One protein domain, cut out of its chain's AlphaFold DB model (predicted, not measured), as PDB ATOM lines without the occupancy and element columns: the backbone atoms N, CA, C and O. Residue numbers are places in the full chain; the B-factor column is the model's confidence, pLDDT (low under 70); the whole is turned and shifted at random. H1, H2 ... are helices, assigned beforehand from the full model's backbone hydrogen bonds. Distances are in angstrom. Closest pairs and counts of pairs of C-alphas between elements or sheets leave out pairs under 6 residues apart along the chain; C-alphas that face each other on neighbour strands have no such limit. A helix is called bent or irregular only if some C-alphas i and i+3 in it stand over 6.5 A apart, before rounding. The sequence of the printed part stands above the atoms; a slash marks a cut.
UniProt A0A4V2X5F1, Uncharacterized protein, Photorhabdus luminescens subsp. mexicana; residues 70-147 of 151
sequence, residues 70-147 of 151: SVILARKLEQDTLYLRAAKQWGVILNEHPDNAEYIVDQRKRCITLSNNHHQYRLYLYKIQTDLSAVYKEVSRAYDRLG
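This is residues 70 to 147 of the 151 residues of an uncharacterized protein of Photorhabdus luminescens subsp. mexicana (UniProt A0A4V2X5F1). One very long helix, H3, makes a rod; H2 folds back along its first part and H1 packs on H2, a compact head from which residues 119 to 147 stick out. The printed part has 78 residues with three named helices, H1, H2 and H3 in chain order, and no named strand: all helix. It is extended, with a radius of gyration of the C-alphas of 21.5 A and spans of 73 by 18 by 12 A.

H3, residues 98 to 145, has a kink of 32 degrees near residue 105. It is irregular: C-alphas 99 and 102 are 8.2 A apart. With residues 100 to 115 alone it touches H2, residues 83 to 96; the closest C-alphas, of Ala 87 and Arg 108, are 4.5 A apart. This helical hairpin has a shallow tilt of 8 degrees, opposite ways. H1, residues 70 to 79, touches H2 in another hairpin, at a shallow tilt of 17 degrees; the closest C-alphas, of Ala 74 and Ala 86, are 4.7 A apart. H1 and H3 are close but not clearly touching, 7.4 A between the C-alphas of Glu 78 and Cys 111. Every O i to N i+4 pair is within hydrogen-bond range in H1, 9 of 10 in H2 and 42 of 44 in H3.

H3 is 69.8 A long and ends at C-alpha 145 (445.077, 431.437, 271.825). H2 is 19.9 A long; H1, 14.4 A, begins at C-alpha 70 (478.178, 461.376, 227.149).

The C-alphas farthest apart, of Asp 99 and Gly 147, are 74.0 A apart. Both links are tight. The printed part has no cut, and no printed residue is under 70 in pLDDT.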
ATOM      1  N   SER A  70     478.033 462.714 226.580       90.50
ATOM      2  CA  SER A  70     478.178 461.376 227.149       90.50
ATOM      3  C   SER A  70     478.634 461.415 228.609       90.50
ATOM      4  O   SER A  70     478.053 460.712 229.438       90.50
ATOM      5  N   VAL A  71     479.614 462.266 228.947       91.06
ATOM      6  CA  VAL A  71     480.110 462.454 230.324       91.06
ATOM      7  C   VAL A  71     479.048 463.086 231.226       91.06
ATOM      8  O   VAL A  71     478.849 462.624 232.352       91.06
ATOM      9  N   ILE A  72     478.333 464.103 230.737       92.44
ATOM     10  CA  ILE A  72     477.227 464.734 231.475       92.44
ATOM     11  C   ILE A  72     476.143 463.695 231.783       92.44
ATOM     12  O   ILE A  72     475.691 463.593 232.925       92.44
ATOM     13  N   LEU A  73     475.759 462.890 230.789       94.88
ATOM     14  CA  LEU A  73     474.754 461.845 230.952       94.88
ATOM     15  C   LEU A  73     475.196 460.779 231.960       94.88
ATOM     16  O   LEU A  73     474.408 460.416 232.829       94.88
ATOM     17  N   ALA A  74     476.441 460.298 231.882       93.69
ATOM     18  CA  ALA A  74     476.957 459.308 232.826       93.69
ATOM     19  C   ALA A  74     476.878 459.815 234.273       93.69
ATOM     20  O   ALA A  74     476.358 459.115 235.141       93.69
ATOM     21  N   ARG A  75     477.304 461.061 234.516       93.31
ATOM     22  CA  ARG A  75     477.245 461.666 235.852       93.31
ATOM     23  C   ARG A  75     475.821 461.896 236.340       93.31
ATOM     24  O   ARG A  75     475.548 461.654 237.510       93.31
ATOM     25  N   LYS A  76     474.910 462.310 235.458       95.50
ATOM     26  CA  LYS A  76     473.492 462.435 235.807       95.50
ATOM     27  C   LYS A  76     472.903 461.082 236.214       95.50
ATOM     28  O   LYS A  76     472.248 460.987 237.242       95.50
ATOM     29  N   LEU A  77     473.193 460.020 235.461       95.06
ATOM     30  CA  LEU A  77     472.737 458.667 235.793       95.06
ATOM     31  C   LEU A  77     473.300 458.167 237.134       95.06
ATOM     32  O   LEU A  77     472.605 457.436 237.834       95.06
ATOM     33  N   GLU A  78     474.529 458.541 237.505       93.12
ATOM     34  CA  GLU A  78     475.067 458.258 238.845       93.12
ATOM     35  C   GLU A  78     474.310 459.000 239.947       93.12
ATOM     36  O   GLU A  78     473.967 458.384 240.954       93.12
ATOM     37  N   GLN A  79     474.040 460.294 239.752       93.25
ATOM     38  CA  GLN A  79     473.273 461.118 240.695       93.25
ATOM     39  C   GLN A  79     471.853 460.578 240.886       93.25
ATOM     40  O   GLN A  79     471.370 460.504 242.011       93.25
ATOM     41  N   ASP A  80     471.232 460.113 239.804       92.25
ATOM     42  CA  ASP A  80     469.903 459.497 239.814       92.25
ATOM     43  C   ASP A  80     469.927 458.043 240.346       92.25
ATOM     44  O   ASP A  80     468.920 457.339 240.281       92.25
ATOM     45  N   THR A  81     471.063 457.550 240.862       92.06
ATOM     46  CA  THR A  81     471.278 456.180 241.384       92.06
ATOM     47  C   THR A  81     471.080 455.045 240.365       92.06
ATOM     48  O   THR A  81     471.012 453.861 240.708       92.06
ATOM     49  N   LEU A  82     471.068 455.365 239.069       94.31
ATOM     50  CA  LEU A  82     470.930 454.419 237.959       94.31
ATOM     51  C   LEU A  82     472.289 453.814 237.567       94.31
ATOM     52  O   LEU A  82     472.713 453.858 236.407       94.31
ATOM     53  N   TYR A  83     472.973 453.212 238.540       94.69
ATOM     54  CA  TYR A  83     474.393 452.864 238.444       94.69
ATOM     55  C   TYR A  83     474.759 451.932 237.279       94.69
ATOM     56  O   TYR A  83     475.786 452.134 236.639       94.69
ATOM     57  N   LEU A  84     473.937 450.933 236.930       95.81
ATOM     58  CA  LEU A  84     474.238 450.062 235.779       95.81
ATOM     59  C   LEU A  84     474.129 450.799 234.439       95.81
ATOM     60  O   LEU A  84     474.908 450.537 233.522       95.81
ATOM     61  N   ARG A  85     473.190 451.747 234.331       96.44
ATOM     62  CA  ARG A  85     473.065 452.598 233.141       96.44
ATOM     63  C   ARG A  85     474.250 453.557 233.059       96.44
ATOM     64  O   ARG A  85     474.835 453.687 231.988       96.44
ATOM     65  N   ALA A  86     474.662 454.138 234.187       95.69
ATOM     66  CA  ALA A  86     475.878 454.942 234.266       95.69
ATOM     67  C   ALA A  86     477.129 454.138 233.870       95.69
ATOM     68  O   ALA A  86     477.909 454.584 233.035       95.69
ATOM     69  N   ALA A  87     477.288 452.909 234.377       95.44
ATOM     70  CA  ALA A  87     478.399 452.021 234.031       95.44
ATOM     71  C   ALA A  87     478.456 451.712 232.526       95.44
ATOM     72  O   ALA A  87     479.540 451.678 231.936       95.44
ATOM     73  N   LYS A  88     477.292 451.505 231.895       96.19
ATOM     74  CA  LYS A  88     477.194 451.350 230.439       96.19
ATOM     75  C   LYS A  88     477.649 452.623 229.726       96.19
ATOM     76  O   LYS A  88     478.434 452.529 228.787       96.19
ATOM     77  N   GLN A  89     477.216 453.790 230.200       95.62
ATOM     78  CA  GLN A  89     477.586 455.071 229.604       95.62
ATOM     79  C   GLN A  89     479.086 455.369 229.733       95.62
ATOM     80  O   GLN A  89     479.698 455.805 228.763       95.62
ATOM     81  N   TRP A  90     479.722 455.027 230.856       94.75
ATOM     82  CA  TRP A  90     481.184 455.061 230.975       94.75
ATOM     83  C   TRP A  90     481.884 454.158 229.956       94.75
ATOM     84  O   TRP A  90     482.921 454.528 229.417       94.75
ATOM     85  N   GLY A  91     481.295 453.009 229.614       93.38
ATOM     86  CA  GLY A  91     481.782 452.172 228.516       93.38
ATOM     87  C   GLY A  91     481.716 452.851 227.143       93.38
ATOM     88  O   GLY A  91     482.598 452.627 226.322       93.38
ATOM     89  N   VAL A  92     480.715 453.701 226.899       93.00
ATOM     90  CA  VAL A  92     480.623 454.511 225.670       93.00
ATOM     91  C   VAL A  92     481.715 455.581 225.657       93.00
ATOM     92  O   VAL A  92     482.453 455.683 224.680       93.00
ATOM     93  N   ILE A  93     481.886 456.299 226.771       94.06
ATOM     94  CA  ILE A  93     482.909 457.347 226.939       94.06
ATOM     95  C   ILE A  93     484.324 456.784 226.729       94.06
ATOM     96  O   ILE A  93     485.185 457.474 226.191       94.06
ATOM     97  N   LEU A  94     484.569 455.520 227.091       93.31
ATOM     98  CA  LEU A  94     485.852 454.850 226.851       93.31
ATOM     99  C   LEU A  94     486.238 454.822 225.366       93.31
ATOM    100  O   LEU A  94     487.414 454.970 225.042       93.31
ATOM    101  N   ASN A  95     485.261 454.655 224.472       90.50
ATOM    102  CA  ASN A  95     485.501 454.670 223.029       90.50
ATOM    103  C   ASN A  95     485.749 456.093 222.503       90.50
ATOM    104  O   ASN A  95     486.483 456.264 221.534       90.50
ATOM    105  N   GLU A  96     485.142 457.105 223.130       90.38
ATOM    106  CA  GLU A  96     485.306 458.521 222.768       90.38
ATOM    107  C   GLU A  96     486.659 459.082 223.237       90.38
ATOM    108  O   GLU A  96     487.276 459.896 222.547       90.38
ATOM    109  N   HIS A  97     487.130 458.645 224.410       89.44
ATOM    110  CA  HIS A  97     488.309 459.188 225.086       89.44
ATOM    111  C   HIS A  97     489.231 458.077 225.620       89.44
ATOM    112  O   HIS A  97     489.402 457.954 226.839       89.44
ATOM    113  N   PRO A  98     489.867 457.286 224.734       88.25
ATOM    114  CA  PRO A  98     490.726 456.170 225.140       88.25
ATOM    115  C   PRO A  98     491.943 456.616 225.964       88.25
ATOM    116  O   PRO A  98     492.420 455.857 226.804       88.25
ATOM    117  N   ASP A  99     492.402 457.860 225.805       90.25
ATOM    118  CA  ASP A  99     493.514 458.427 226.584       90.25
ATOM    119  C   ASP A  99     493.203 458.524 228.091       90.25
ATOM    120  O   ASP A  99     494.111 458.560 228.914       90.25
ATOM    121  N   ASN A 100     491.916 458.518 228.465       89.44
ATOM    122  CA  ASN A 100     491.447 458.544 229.855       89.44
ATOM    123  C   ASN A 100     490.958 457.167 230.339       89.44
ATOM    124  O   ASN A 100     490.183 457.084 231.297       89.44
ATOM    125  N   ALA A 101     491.377 456.082 229.678       89.31
ATOM    126  CA  ALA A 101     490.844 454.743 229.910       89.31
ATOM    127  C   ALA A 101     490.903 454.288 231.372       89.31
ATOM    128  O   ALA A 101     489.933 453.712 231.856       89.31
ATOM    129  N   GLU A 102     492.001 454.559 232.082       90.25
ATOM    130  CA  GLU A 102     492.172 454.148 233.482       90.25
ATOM    131  C   GLU A 102     491.077 454.743 234.379       90.25
ATOM    132  O   GLU A 102     490.324 454.002 235.014       90.25
ATOM    133  N   TYR A 103     490.898 456.065 234.330       90.81
ATOM    134  CA  TYR A 103     489.848 456.747 235.087       90.81
ATOM    135  C   TYR A 103     488.451 456.252 234.695       90.81
ATOM    136  O   TYR A 103     487.617 455.991 235.560       90.81
ATOM    137  N   ILE A 104     488.174 456.110 233.395       91.75
ATOM    138  CA  ILE A 104     486.852 455.693 232.905       91.75
ATOM    139  C   ILE A 104     486.522 454.270 233.372       91.75
ATOM    140  O   ILE A 104     485.399 453.989 233.801       91.75
ATOM    141  N   VAL A 105     487.500 453.364 233.312       92.06
ATOM    142  CA  VAL A 105     487.359 451.991 233.803       92.06
ATOM    143  C   VAL A 105     487.103 451.983 235.307       92.06
ATOM    144  O   VAL A 105     486.252 451.217 235.766       92.06
ATOM    145  N   ASP A 106     487.770 452.843 236.071       92.50
ATOM    146  CA  ASP A 106     487.549 452.951 237.511       92.50
ATOM    147  C   ASP A 106     486.166 453.515 237.854       92.50
ATOM    148  O   ASP A 106     485.481 452.947 238.709       92.50
ATOM    149  N   GLN A 107     485.679 454.530 237.132       92.75
ATOM    150  CA  GLN A 107     484.299 455.009 237.295       92.75
ATOM    151  C   GLN A 107     483.276 453.925 236.957       92.75
ATOM    152  O   GLN A 107     482.312 453.704 237.700       92.75
ATOM    153  N   ARG A 108     483.510 453.170 235.881       94.69
ATOM    154  CA  ARG A 108     482.654 452.040 235.510       94.69
ATOM    155  C   ARG A 108     482.626 450.967 236.601       94.69
ATOM    156  O   ARG A 108     481.543 450.504 236.964       94.69
ATOM    157  N   LYS A 109     483.786 450.575 237.141       94.50
ATOM    158  CA  LYS A 109     483.878 449.613 238.255       94.50
ATOM    159  C   LYS A 109     483.152 450.131 239.492       94.50
ATOM    160  O   LYS A 109     482.384 449.382 240.090       94.50
ATOM    161  N   ARG A 110     483.347 451.405 239.847       94.44
ATOM    162  CA  ARG A 110     482.668 452.057 240.975       94.44
ATOM    163  C   ARG A 110     481.151 451.955 240.836       94.44
ATOM    164  O   ARG A 110     480.501 451.487 241.762       94.44
ATOM    165  N   CYS A 111     480.600 452.289 239.670       93.88
ATOM    166  CA  CYS A 111     479.166 452.160 239.405       93.88
ATOM    167  C   CYS A 111     478.659 450.716 239.587       93.88
ATOM    168  O   CYS A 111     477.632 450.490 240.225       93.88
ATOM    169  N   ILE A 112     479.386 449.717 239.080       93.81
ATOM    170  CA  ILE A 112     479.013 448.302 239.255       93.81
ATOM    171  C   ILE A 112     479.004 447.920 240.743       93.81
ATOM    172  O   ILE A 112     478.051 447.298 241.214       93.81
ATOM    173  N   THR A 113     480.024 448.329 241.498       94.94
ATOM    174  CA  THR A 113     480.096 448.096 242.946       94.94
ATOM    175  C   THR A 113     478.922 448.744 243.680       94.94
ATOM    176  O   THR A 113     478.269 448.077 244.479       94.94
ATOM    177  N   LEU A 114     478.598 450.005 243.374       92.31
ATOM    178  CA  LEU A 114     477.447 450.703 243.958       92.31
ATOM    179  C   LEU A 114     476.131 449.975 243.658       92.31
ATOM    180  O   LEU A 114     475.329 449.759 244.564       92.31
ATOM    181  N   SER A 115     475.941 449.509 242.419       94.19
ATOM    182  CA  SER A 115     474.771 448.708 242.046       94.19
ATOM    183  C   SER A 115     474.665 447.416 242.855       94.19
ATOM    184  O   SER A 115     473.583 447.068 243.328       94.19
ATOM    185  N   ASN A 116     475.773 446.689 243.006       91.75
ATOM    186  CA  ASN A 116     475.795 445.431 243.748       91.75
ATOM    187  C   ASN A 116     475.485 445.659 245.228       91.75
ATOM    188  O   ASN A 116     474.672 444.932 245.796       91.75
ATOM    189  N   ASN A 117     476.069 446.695 245.828       91.94
ATOM    190  CA  ASN A 117     475.814 447.061 247.218       91.94
ATOM    191  C   ASN A 117     474.343 447.441 247.428       91.94
ATOM    192  O   ASN A 117     473.706 446.949 248.357       91.94
ATOM    193  N   HIS A 118     473.775 448.244 246.524       89.06
ATOM    194  CA  HIS A 118     472.360 448.605 246.569       89.06
ATOM    195  C   HIS A 118     471.450 447.370 246.450       89.06
ATOM    196  O   HIS A 118     470.490 447.217 247.204       89.06
ATOM    197  N   HIS A 119     471.774 446.437 245.550       86.25
ATOM    198  CA  HIS A 119     471.024 445.189 245.411       86.25
ATOM    199  C   HIS A 119     471.120 444.301 246.662       86.25
ATOM    200  O   HIS A 119     470.100 443.804 247.141       86.25
ATOM    201  N   GLN A 120     472.317 444.137 247.229       87.81
ATOM    202  CA  GLN A 120     472.516 443.387 248.473       87.81
ATOM    203  C   GLN A 120     471.732 443.998 249.634       87.81
ATOM    204  O   GLN A 120     471.074 443.272 250.380       87.81
ATOM    205  N   TYR A 121     471.751 445.326 249.754       88.56
ATOM    206  CA  TYR A 121     470.981 446.040 250.763       88.56
ATOM    207  C   TYR A 121     469.474 445.800 250.609       88.56
ATOM    208  O   TYR A 121     468.801 445.471 251.584       88.56
ATOM    209  N   ARG A 122     468.941 445.843 249.380       87.69
ATOM    210  CA  ARG A 122     467.534 445.499 249.121       87.69
ATOM    211  C   ARG A 122     467.189 444.074 249.552       87.69
ATOM    212  O   ARG A 122     466.174 443.874 250.213       87.69
ATOM    213  N   LEU A 123     468.019 443.087 249.210       85.06
ATOM    214  CA  LEU A 123     467.802 441.696 249.633       85.06
ATOM    215  C   LEU A 123     467.800 441.556 251.160       85.06
ATOM    216  O   LEU A 123     466.966 440.841 251.717       85.06
ATOM    217  N   TYR A 124     468.709 442.261 251.835       89.06
ATOM    218  CA  TYR A 124     468.769 442.307 253.291       89.06
ATOM    219  C   TYR A 124     467.487 442.894 253.900       89.06
ATOM    220  O   TYR A 124     466.895 442.270 254.786       89.06
ATOM    221  N   LEU A 125     467.003 444.026 253.379       85.00
ATOM    222  CA  LEU A 125     465.754 444.648 253.826       85.00
ATOM    223  C   LEU A 125     464.540 443.728 253.644       85.00
ATOM    224  O   LEU A 125     463.756 443.564 254.579       85.00
ATOM    225  N   TYR A 126     464.399 443.072 252.487       86.31
ATOM    226  CA  TYR A 126     463.294 442.132 252.262       86.31
ATOM    227  C   TYR A 126     463.327 440.947 253.227       86.31
ATOM    228  O   TYR A 126     462.271 440.493 253.678       86.31
ATOM    229  N   LYS A 127     464.520 440.450 253.575       86.75
ATOM    230  CA  LYS A 127     464.658 439.382 254.569       86.75
ATOM    231  C   LYS A 127     464.182 439.846 255.945       86.75
ATOM    232  O   LYS A 127     463.362 439.160 256.545       86.75
ATOM    233  N   ILE A 128     464.606 441.031 256.393       81.62
ATOM    234  CA  ILE A 128     464.126 441.620 257.654       81.62
ATOM    235  C   ILE A 128     462.607 441.765 257.642       81.62
ATOM    236  O   ILE A 128     461.946 441.375 258.600       81.62
ATOM    237  N   GLN A 129     462.038 442.306 256.563       83.12
ATOM    238  CA  GLN A 129     460.594 442.507 256.463       83.12
ATOM    239  C   GLN A 129     459.835 441.175 256.517       83.12
ATOM    240  O   GLN A 129     458.800 441.067 257.177       83.12
ATOM    241  N   THR A 130     460.373 440.142 255.866       88.06
ATOM    242  CA  THR A 130     459.815 438.787 255.905       88.06
ATOM    243  C   THR A 130     459.867 438.220 257.322       88.06
ATOM    244  O   THR A 130     458.836 437.766 257.825       88.06
ATOM    245  N   ASP A 131     461.016 438.311 257.991       89.81
ATOM    246  CA  ASP A 131     461.209 437.826 259.361       89.81
ATOM    247  C   ASP A 131     460.279 438.554 260.344       89.81
ATOM    248  O   ASP A 131     459.585 437.917 261.138       89.81
ATOM    249  N   LEU A 132     460.169 439.881 260.236       89.94
ATOM    250  CA  LEU A 132     459.285 440.694 261.071       89.94
ATOM    251  C   LEU A 132     457.812 440.325 260.857       89.94
ATOM    252  O   LEU A 132     457.060 440.183 261.823       89.94
ATOM    253  N   SER A 133     457.404 440.083 259.607       89.69
ATOM    254  CA  SER A 133     456.048 439.620 259.295       89.69
ATOM    255  C   SER A 133     455.752 438.229 259.875       89.69
ATOM    256  O   SER A 133     454.626 437.960 260.303       89.69
ATOM    257  N   ALA A 134     456.750 437.340 259.916       90.50
ATOM    258  CA  ALA A 134     456.619 436.007 260.490       90.50
ATOM    259  C   ALA A 134     456.483 436.073 262.017       90.50
ATOM    260  O   ALA A 134     455.581 435.449 262.579       90.50
ATOM    261  N   VAL A 135     457.310 436.889 262.678       91.12
ATOM    262  CA  VAL A 135     457.223 437.138 264.124       91.12
ATOM    263  C   VAL A 135     455.864 437.731 264.488       91.12
ATOM    264  O   VAL A 135     455.207 437.223 265.394       91.12
ATOM    265  N   TYR A 136     455.396 438.743 263.753       92.50
ATOM    266  CA  TYR A 136     454.085 439.348 263.991       92.50
ATOM    267  C   TYR A 136     452.949 438.316 263.914       92.50
ATOM    268  O   TYR A 136     452.072 438.289 264.777       92.50
ATOM    269  N   LYS A 137     452.988 437.405 262.929       92.12
ATOM    270  CA  LYS A 137     452.004 436.316 262.806       92.12
ATOM    271  C   LYS A 137     452.025 435.370 264.005       92.12
ATOM    272  O   LYS A 137     450.960 434.996 264.487       92.12
ATOM    273  N   GLU A 138     453.201 434.974 264.482       93.12
ATOM    274  CA  GLU A 138     453.311 434.102 265.657       93.12
ATOM    275  C   GLU A 138     452.823 434.790 266.934       93.12
ATOM    276  O   GLU A 138     452.073 434.195 267.708       93.12
ATOM    277  N   VAL A 139     453.168 436.066 267.119       91.94
ATOM    278  CA  VAL A 139     452.677 436.868 268.245       91.94
ATOM    279  C   VAL A 139     451.152 436.988 268.191       91.94
ATOM    280  O   VAL A 139     450.490 436.680 269.179       91.94
ATOM    281  N   SER A 140     450.575 437.336 267.037       91.25
ATOM    282  CA  SER A 140     449.118 437.403 266.866       91.25
ATOM    283  C   SER A 140     448.443 436.073 267.211       91.25
ATOM    284  O   SER A 140     447.495 436.052 267.990       91.25
ATOM    285  N   ARG A 141     448.977 434.942 266.723       91.94
ATOM    286  CA  ARG A 141     448.453 433.601 267.043       91.94
ATOM    287  C   ARG A 141     448.503 433.293 268.537       91.94
ATOM    288  O   ARG A 141     447.615 432.614 269.049       91.94
ATOM    289  N   ALA A 142     449.549 433.729 269.237       91.81
ATOM    290  CA  ALA A 142     449.658 433.540 270.678       91.81
ATOM    291  C   ALA A 142     448.588 434.344 271.433       91.81
ATOM    292  O   ALA A 142     447.953 433.802 272.337       91.81
ATOM    293  N   TYR A 143     448.341 435.591 271.023       91.94
ATOM    294  CA  TYR A 143     447.271 436.422 271.582       91.94
ATOM    295  C   TYR A 143     445.885 435.819 271.323       91.94
ATOM    296  O   TYR A 143     445.096 435.699 272.262       91.94
ATOM    297  N   ASP A 144     445.634 435.322 270.108       91.00
ATOM    298  CA  ASP A 144     444.380 434.643 269.761       91.00
ATOM    299  C   ASP A 144     444.131 433.414 270.652       91.00
ATOM    300  O   ASP A 144     443.024 433.217 271.156       91.00
ATOM    301  N   ARG A 145     445.168 432.601 270.916       92.62
ATOM    302  CA  ARG A 145     445.077 431.437 271.825       92.62
ATOM    303  C   ARG A 145     444.751 431.828 273.266       92.62
ATOM    304  O   ARG A 145     444.168 431.025 273.988       92.62
ATOM    305  N   LEU A 146     445.134 433.031 273.683       92.62
ATOM    306  CA  LEU A 146     444.835 433.583 275.005       92.62
ATOM    307  C   LEU A 146     443.482 434.313 275.050       92.62
ATOM    308  O   LEU A 146     443.094 434.804 276.108       92.62
ATOM    309  N   GLY A 147     442.754 434.393 273.930       90.69
ATOM    310  CA  GLY A 147     441.501 435.144 273.833       90.69
ATOM    311  C   GLY A 147     441.689 436.663 273.909       90.69
ATOM    312  O   GLY A 147     440.741 437.386 274.212       90.69
TER     313      GLY A 147